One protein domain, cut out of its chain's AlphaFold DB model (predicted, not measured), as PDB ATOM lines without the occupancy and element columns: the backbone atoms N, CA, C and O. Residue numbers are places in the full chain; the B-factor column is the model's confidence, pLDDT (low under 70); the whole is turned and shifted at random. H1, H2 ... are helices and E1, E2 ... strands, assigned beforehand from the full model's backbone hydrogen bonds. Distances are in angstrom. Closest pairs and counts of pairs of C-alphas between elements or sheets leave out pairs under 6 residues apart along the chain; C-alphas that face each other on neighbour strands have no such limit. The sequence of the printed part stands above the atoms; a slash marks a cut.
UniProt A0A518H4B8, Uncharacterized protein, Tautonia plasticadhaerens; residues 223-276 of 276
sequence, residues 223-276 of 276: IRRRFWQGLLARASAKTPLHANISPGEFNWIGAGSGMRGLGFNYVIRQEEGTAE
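What this domain is: This is residues 223 to 276 of the 276 residues of an uncharacterized protein of Tautonia plasticadhaerens (UniProt A0A518H4B8). A small sheet of three antiparallel strands makes one side of this domain, and a single helix, H1, lies loosely over from it and only grazes it. From the far end of H1 a long link, residues 237 to 251, folds back to the start of E1, the first strand. The printed part has 54 residues, with one named helix and then three named strands, in the order H1, E1, E2, E3 along the chain; the sheet runs E1, E2, E3, and the class is mixed, helices and strands. The whole is compact, with a radius of gyration of the C-alphas of 11.1 A and spans of 31 by 22 by 17 A.

How they stand to each other: Start with the inner strand of the sheet, E2, residues 263 to 268. On one edge you will find E1, residues 252 to 256, antiparallel to E2 with 166 degrees between their directions; N 253 and O 266 are 2.9 A apart and N 255 and O 264 are 2.8 A apart, within hydrogen-bond range. At the other edge look for E3, residues 273 to 275, antiparallel to E2 at 176 degrees, with N 274 and O 267 at 2.8 A. E1 and E2 form a hairpin, and so do E2 and E3; the three strands are a meander, each the antiparallel neighbour of the one before. Now look to H1, residues 223 to 236, which is on the sheet but only grazes it with its residues 224 to 232. Its closest C-alpha pair with E1 is that of Trp 228 and Ile 253, 7.9 A apart. In H1 every O i to N i+4 pair is within hydrogen-bond range.

Where its parts are: Find C-alpha 263 at (30.255, 38.672, -27.446); from there E2 runs 16.6 A to C-alpha 268. E1 covers 13.6 A from C-alpha 252 to C-alpha 256, and E3 is 7.0 A from C-alpha 273 to C-alpha 275, the latter at (29.674, 31.664, -35.508). H1 begins at C-alpha 223, at (34.464, 14.572, -28.819), and runs 20.2 A to C-alpha 236.

The domain as a whole: The two C-alphas farthest apart are those of Ile 223 and Arg 260, 32.3 A. The printed part has no cut and ends at residue 276, the chain's last residue. The link from H1 to E1 is long, with 15 residues; that from E1 to E2 is short, with 6, and that from E2 to E3 is tight, with 4. The mean pLDDT of the printed part of this model is 87.0, and no printed residue is under 70.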
ATOM      1  N   ILE A 223      34.403  14.049 -27.443       82.00
ATOM      2  CA  ILE A 223      34.464  14.572 -28.819       82.00
ATOM      3  C   ILE A 223      34.518  16.108 -28.826       82.00
ATOM      4  O   ILE A 223      35.360  16.692 -29.513       82.00
ATOM      5  N   ARG A 224      33.655  16.777 -28.051       85.31
ATOM      6  CA  ARG A 224      33.601  18.248 -27.993       85.31
ATOM      7  C   ARG A 224      34.861  18.846 -27.388       85.31
ATOM      8  O   ARG A 224      35.403  19.796 -27.948       85.31
ATOM      9  N   ARG A 225      35.379  18.262 -26.305       82.44
ATOM     10  CA  ARG A 225      36.611  18.730 -25.662       82.44
ATOM     11  C   ARG A 225      37.794  18.665 -26.636       82.44
ATOM     12  O   ARG A 225      38.504  19.660 -26.786       82.44
ATOM     13  N   ARG A 226      37.946  17.557 -27.379       84.62
ATOM     14  CA  ARG A 226      38.970  17.421 -28.437       84.62
ATOM     15  C   ARG A 226      38.790  18.444 -29.560       84.62
ATOM     16  O   ARG A 226      39.766  19.059 -29.993       84.62
ATOM     17  N   PHE A 227      37.554  18.657 -30.014       89.56
ATOM     18  CA  PHE A 227      37.256  19.653 -31.045       89.56
ATOM     19  C   PHE A 227      37.664  21.064 -30.600       89.56
ATOM     20  O   PHE A 227      38.401  21.750 -31.313       89.56
ATOM     21  N   TRP A 228      37.243  21.486 -29.402       91.94
ATOM     22  CA  TRP A 228      37.563  22.813 -28.879       91.94
ATOM     23  C   TRP A 228      39.054  22.993 -28.620       91.94
ATOM     24  O   TRP A 228      39.588  24.055 -28.926       91.94
ATOM     25  N   GLN A 229      39.749  21.961 -28.145       89.12
ATOM     26  CA  GLN A 229      41.203  21.988 -27.998       89.12
ATOM     27  C   GLN A 229      41.902  22.273 -29.334       89.12
ATOM     28  O   GLN A 229      42.756  23.159 -29.406       89.12
ATOM     29  N   GLY A 230      41.502  21.586 -30.408       89.94
ATOM     30  CA  GLY A 230      42.043  21.823 -31.748       89.94
ATOM     31  C   GLY A 230      41.714  23.218 -32.290       89.94
ATOM     32  O   GLY A 230      42.586  23.897 -32.842       89.94
ATOM     33  N   LEU A 231      40.472  23.678 -32.109       91.25
ATOM     34  CA  LEU A 231      40.037  24.996 -32.570       91.25
ATOM     35  C   LEU A 231      40.764  26.127 -31.834       91.25
ATOM     36  O   LEU A 231      41.269  27.042 -32.486       91.25
ATOM     37  N   LEU A 232      40.869  26.055 -30.506       91.06
ATOM     38  CA  LEU A 232      41.545  27.063 -29.688       91.06
ATOM     39  C   LEU A 232      43.048  27.118 -29.977       91.06
ATOM     40  O   LEU A 232      43.594  28.211 -30.119       91.06
ATOM     41  N   ALA A 233      43.701  25.965 -30.163       90.69
ATOM     42  CA  ALA A 233      45.103  25.909 -30.579       90.69
ATOM     43  C   ALA A 233      45.330  26.564 -31.952       90.69
ATOM     44  O   ALA A 233      46.339  27.229 -32.180       90.69
ATOM     45  N   ARG A 234      44.374  26.422 -32.879       91.38
ATOM     46  CA  ARG A 234      44.437  27.085 -34.189       91.38
ATOM     47  C   ARG A 234      44.120  28.580 -34.104       91.38
ATOM     48  O   ARG A 234      44.684  29.366 -34.866       91.38
ATOM     49  N   ALA A 235      43.208  28.969 -33.218       89.19
ATOM     50  CA  ALA A 235      42.804  30.354 -33.020       89.19
ATOM     51  C   ALA A 235      43.899  31.180 -32.334       89.19
ATOM     52  O   ALA A 235      44.125  32.317 -32.745       89.19
ATOM     53  N   SER A 236      44.616  30.614 -31.358       89.94
ATOM     54  CA  SER A 236      45.685  31.305 -30.620       89.94
ATOM     55  C   SER A 236      46.830  31.774 -31.523       89.94
ATOM     56  O   SER A 236      47.408  32.831 -31.289       89.94
ATOM     57  N   ALA A 237      47.094  31.057 -32.618       92.00
ATOM     58  CA  ALA A 237      48.061  31.462 -33.638       92.00
ATOM     59  C   ALA A 237      47.621  32.689 -34.466       92.00
ATOM     60  O   ALA A 237      48.428  33.252 -35.201       92.00
ATOM     61  N   LYS A 238      46.343  33.085 -34.399       91.75
ATOM     62  CA  LYS A 238      45.754  34.149 -35.231       91.75
ATOM     63  C   LYS A 238      45.180  35.316 -34.436       91.75
ATOM     64  O   LYS A 238      45.098  36.417 -34.970       91.75
ATOM     65  N   THR A 239      44.719  35.084 -33.210       88.44
ATOM     66  CA  THR A 239      44.015  36.096 -32.418       88.44
ATOM     67  C   THR A 239      44.118  35.824 -30.913       88.44
ATOM     68  O   THR A 239      44.013  34.669 -30.495       88.44
ATOM     69  N   PRO A 240      44.250  36.872 -30.073       87.25
ATOM     70  CA  PRO A 240      44.212  36.737 -28.617       87.25
ATOM     71  C   PRO A 240      42.789  36.580 -28.054       87.25
ATOM     72  O   PRO A 240      42.636  36.428 -26.846       87.25
ATOM     73  N   LEU A 241      41.748  36.608 -28.898       87.75
ATOM     74  CA  LEU A 241      40.334  36.616 -28.489       87.75
ATOM     75  C   LEU A 241      39.964  35.503 -27.489       87.75
ATOM     76  O   LEU A 241      39.138  35.721 -26.609       87.75
ATOM     77  N   HIS A 242      40.599  34.334 -27.599       90.12
ATOM     78  CA  HIS A 242      40.314  33.164 -26.761       90.12
ATOM     79  C   HIS A 242      41.435  32.834 -25.768       90.12
ATOM     80  O   HIS A 242      41.467  31.731 -25.236       90.12
ATOM     81  N   ALA A 243      42.370  33.758 -25.522       84.38
ATOM     82  CA  ALA A 243      43.568  33.479 -24.725       84.38
ATOM     83  C   ALA A 243      43.270  33.002 -23.289       84.38
ATOM     84  O   ALA A 243      44.074  32.276 -22.715       84.38
ATOM     85  N   ASN A 244      42.107  33.368 -22.737       84.81
ATOM     86  CA  ASN A 244      41.664  32.986 -21.391       84.81
ATOM     87  C   ASN A 244      40.509  31.967 -21.403       84.81
ATOM     88  O   ASN A 244      39.740  31.899 -20.447       84.81
ATOM     89  N   ILE A 245      40.335  31.230 -22.502       86.50
ATOM     90  CA  ILE A 245      39.227  30.290 -22.690       86.50
ATOM     91  C   ILE A 245      39.784  28.873 -22.805       86.50
ATOM     92  O   ILE A 245      40.684  28.617 -23.603       86.50
ATOM     93  N   SER A 246      39.203  27.951 -22.039       86.19
ATOM     94  CA  SER A 246      39.566  26.531 -22.040       86.19
ATOM     95  C   SER A 246      38.530  25.683 -22.792       86.19
ATOM     96  O   SER A 246      37.351  26.042 -22.803       86.19
ATOM     97  N   PRO A 247      38.930  24.546 -23.395       85.44
ATOM     98  CA  PRO A 247      38.001  23.579 -23.982       85.44
ATOM     99  C   PRO A 247      36.950  23.103 -22.969       85.44
ATOM    100  O   PRO A 247      37.294  22.798 -21.830       85.44
ATOM    101  N   GLY A 248      35.688  22.998 -23.396       78.44
ATOM    102  CA  GLY A 248      34.572  22.568 -22.546       78.44
ATOM    103  C   GLY A 248      33.736  21.436 -23.146       78.44
ATOM    104  O   GLY A 248      34.019  20.928 -24.228       78.44
ATOM    105  N   GLU A 249      32.684  21.044 -22.432       79.38
ATOM    106  CA  GLU A 249      31.803  19.910 -22.784       79.38
ATOM    107  C   GLU A 249      30.543  20.346 -23.538       79.38
ATOM    108  O   GLU A 249      29.817  19.545 -24.144       79.38
ATOM    109  N   PHE A 250      30.275  21.649 -23.524       83.44
ATOM    110  CA  PHE A 250      29.162  22.229 -24.244       83.44
ATOM    111  C   PHE A 250      29.415  22.219 -25.743       83.44
ATOM    112  O   PHE A 250      30.541  22.211 -26.242       83.44
ATOM    113  N   ASN A 251      28.314  22.231 -26.482       86.75
ATOM    114  CA  ASN A 251      28.339  22.359 -27.926       86.75
ATOM    115  C   ASN A 251      28.577  23.810 -28.370       86.75
ATOM    116  O   ASN A 251      28.385  24.115 -29.539       86.75
ATOM    117  N   TRP A 252      28.967  24.702 -27.459       90.75
ATOM    118  CA  TRP A 252      29.292  26.085 -27.758       90.75
ATOM    119  C   TRP A 252      30.492  26.569 -26.942       90.75
ATOM    120  O   TRP A 252      30.781  26.024 -25.874       90.75
ATOM    121  N   ILE A 253      31.178  27.593 -27.447       90.81
ATOM    122  CA  ILE A 253      32.234  28.307 -26.731       90.81
ATOM    123  C   ILE A 253      32.169  29.792 -27.090       90.81
ATOM    124  O   ILE A 253      32.100  30.153 -28.265       90.81
ATOM    125  N   GLY A 254      32.164  30.650 -26.072       89.31
ATOM    126  CA  GLY A 254      31.957  32.086 -26.239       89.31
ATOM    127  C   GLY A 254      33.146  32.910 -25.763       89.31
ATOM    128  O   GLY A 254      33.754  32.592 -24.743       89.31
ATOM    129  N   ALA A 255      33.445  33.994 -26.476       90.06
ATOM    130  CA  ALA A 255      34.484  34.959 -26.147       90.06
ATOM    131  C   ALA A 255      33.923  36.385 -26.093       90.06
ATOM    132  O   ALA A 255      33.108  36.791 -26.919       90.06
ATOM    133  N   GLY A 256      34.383  37.184 -25.131       85.81
ATOM    134  CA  GLY A 256      34.019  38.598 -25.065       85.81
ATOM    135  C   GLY A 256      34.696  39.398 -26.178       85.81
ATOM    136  O   GLY A 256      35.893  39.252 -26.404       85.81
ATOM    137  N   SER A 257      33.961  40.299 -26.833       83.19
ATOM    138  CA  SER A 257      34.528  41.182 -27.869       83.19
ATOM    139  C   SER A 257      35.401  42.323 -27.316       83.19
ATOM    140  O   SER A 257      36.037  43.044 -28.079       83.19
ATOM    141  N   GLY A 258      35.383  42.538 -25.993       81.62
ATOM    142  CA  GLY A 258      35.952  43.719 -25.334       81.62
ATOM    143  C   GLY A 258      35.007  44.930 -25.282       81.62
ATOM    144  O   GLY A 258      35.292  45.884 -24.562       81.62
ATOM    145  N   MET A 259      33.860  44.889 -25.972       83.00
ATOM    146  CA  MET A 259      32.803  45.899 -25.871       83.00
ATOM    147  C   MET A 259      31.656  45.421 -24.980       83.00
ATOM    148  O   MET A 259      31.223  44.268 -25.032       83.00
ATOM    149  N   ARG A 260      31.137  46.332 -24.151       85.12
ATOM    150  CA  ARG A 260      30.025  46.034 -23.246       85.12
ATOM    151  C   ARG A 260      28.792  45.620 -24.053       85.12
ATOM    152  O   ARG A 260      28.304  46.395 -24.866       85.12
ATOM    153  N   GLY A 261      28.277  44.424 -23.773       83.69
ATOM    154  CA  GLY A 261      27.067  43.892 -24.404       83.69
ATOM    155  C   GLY A 261      27.285  43.181 -25.742       83.69
ATOM    156  O   GLY A 261      26.297  42.794 -26.355       83.69
ATOM    157  N   LEU A 262      28.533  42.984 -26.183       85.06
ATOM    158  CA  LEU A 262      28.847  42.240 -27.404       85.06
ATOM    159  C   LEU A 262      29.815  41.086 -27.107       85.06
ATOM    160  O   LEU A 262      30.906  41.290 -26.564       85.06
ATOM    161  N   GLY A 263      29.430  39.877 -27.500       87.12
ATOM    162  CA  GLY A 263      30.255  38.672 -27.446       87.12
ATOM    163  C   GLY A 263      30.234  37.951 -28.786       87.12
ATOM    164  O   GLY A 263      29.358  38.209 -29.602       87.12
ATOM    165  N   PHE A 264      31.210  37.075 -28.981       89.44
ATOM    166  CA  PHE A 264      31.262  36.132 -30.089       89.44
ATOM    167  C   PHE A 264      31.019  34.733 -29.549       89.44
ATOM    168  O   PHE A 264      31.529  34.388 -28.481       89.44
ATOM    169  N   ASN A 265      30.276  33.927 -30.285       90.62
ATOM    170  CA  ASN A 265      29.916  32.584 -29.894       90.62
ATOM    171  C   ASN A 265      30.106  31.624 -31.064       90.62
ATOM    172  O   ASN A 265      29.618  31.858 -32.167       90.62
ATOM    173  N   TYR A 266      30.792  30.516 -30.814       91.88
ATOM    174  CA  TYR A 266      30.792  29.384 -31.728       91.88
ATOM    175  C   TYR A 266      29.846  28.330 -31.200       91.88
ATOM    176  O   TYR A 266      29.920  27.972 -30.030       91.88
ATOM    177  N   VAL A 267      29.012  27.782 -32.075       90.62
ATOM    178  CA  VAL A 267      28.125  26.661 -31.774       90.62
ATOM    179  C   VAL A 267      28.398  25.556 -32.779       90.62
ATOM    180  O   VAL A 267      28.443  25.803 -33.978       90.62
ATOM    181  N   ILE A 268      28.565  24.329 -32.305       88.44
ATOM    182  CA  ILE A 268      28.702  23.134 -33.134       88.44
ATOM    183  C   ILE A 268      27.533  22.188 -32.885       88.44
ATOM    184  O   ILE A 268      27.045  22.025 -31.765       88.44
ATOM    185  N   ARG A 269      27.066  21.551 -33.948       84.50
ATOM    186  CA  ARG A 269      26.088  20.464 -33.940       84.50
ATOM    187  C   ARG A 269      26.665  19.312 -34.758       84.50
ATOM    188  O   ARG A 269      27.778  19.402 -35.263       84.50
ATOM    189  N   GLN A 270      25.934  18.207 -34.847       77.88
ATOM    190  CA  GLN A 270      26.432  16.986 -35.484       77.88
ATOM    191  C   GLN A 270      26.852  17.193 -36.949       77.88
ATOM    192  O   GLN A 270      27.828  16.591 -37.382       77.88
ATOM    193  N   GLU A 271      26.154  18.061 -37.685       85.50
ATOM    194  CA  GLU A 271      26.377  18.266 -39.125       85.50
ATOM    195  C   GLU A 271      26.661  19.729 -39.503       85.50
ATOM    196  O   GLU A 271      26.927  20.029 -40.664       85.50
ATOM    197  N   GLU A 272      26.634  20.654 -38.541       87.25
ATOM    198  CA  GLU A 272      26.765  22.089 -38.807       87.25
ATOM    199  C   GLU A 272      27.531  22.825 -37.703       87.25
ATOM    200  O   GLU A 272      27.598  22.380 -36.555       87.25
ATOM    201  N   GLY A 273      28.103  23.974 -38.057       87.94
ATOM    202  CA  GLY A 273      28.749  24.887 -37.122       87.94
ATOM    203  C   GLY A 273      28.410  26.335 -37.458       87.94
ATOM    204  O   GLY A 273      28.405  26.718 -38.627       87.94
ATOM    205  N   THR A 274      28.152  27.133 -36.429       89.31
ATOM    206  CA  THR A 274      27.747  28.537 -36.535       89.31
ATOM    207  C   THR A 274      28.695  29.410 -35.723       89.31
ATOM    208  O   THR A 274      29.175  28.999 -34.665       89.31
ATOM    209  N   ALA A 275      28.962  30.613 -36.220       87.06
ATOM    210  CA  ALA A 275      29.674  31.664 -35.508       87.06
ATOM    211  C   ALA A 275      28.798  32.921 -35.520       87.06
ATOM    212  O   ALA A 275      28.430  33.378 -36.605       87.06
ATOM    213  N   GLU A 276      28.456  33.439 -34.344       82.56
ATOM    214  CA  GLU A 276      27.569  34.598 -34.148       82.56
ATOM    215  C   GLU A 276      28.158  35.625 -33.178       82.56
ATOM    216  O   GLU A 276      28.895  35.217 -32.253       82.56
TER     217      GLU A 276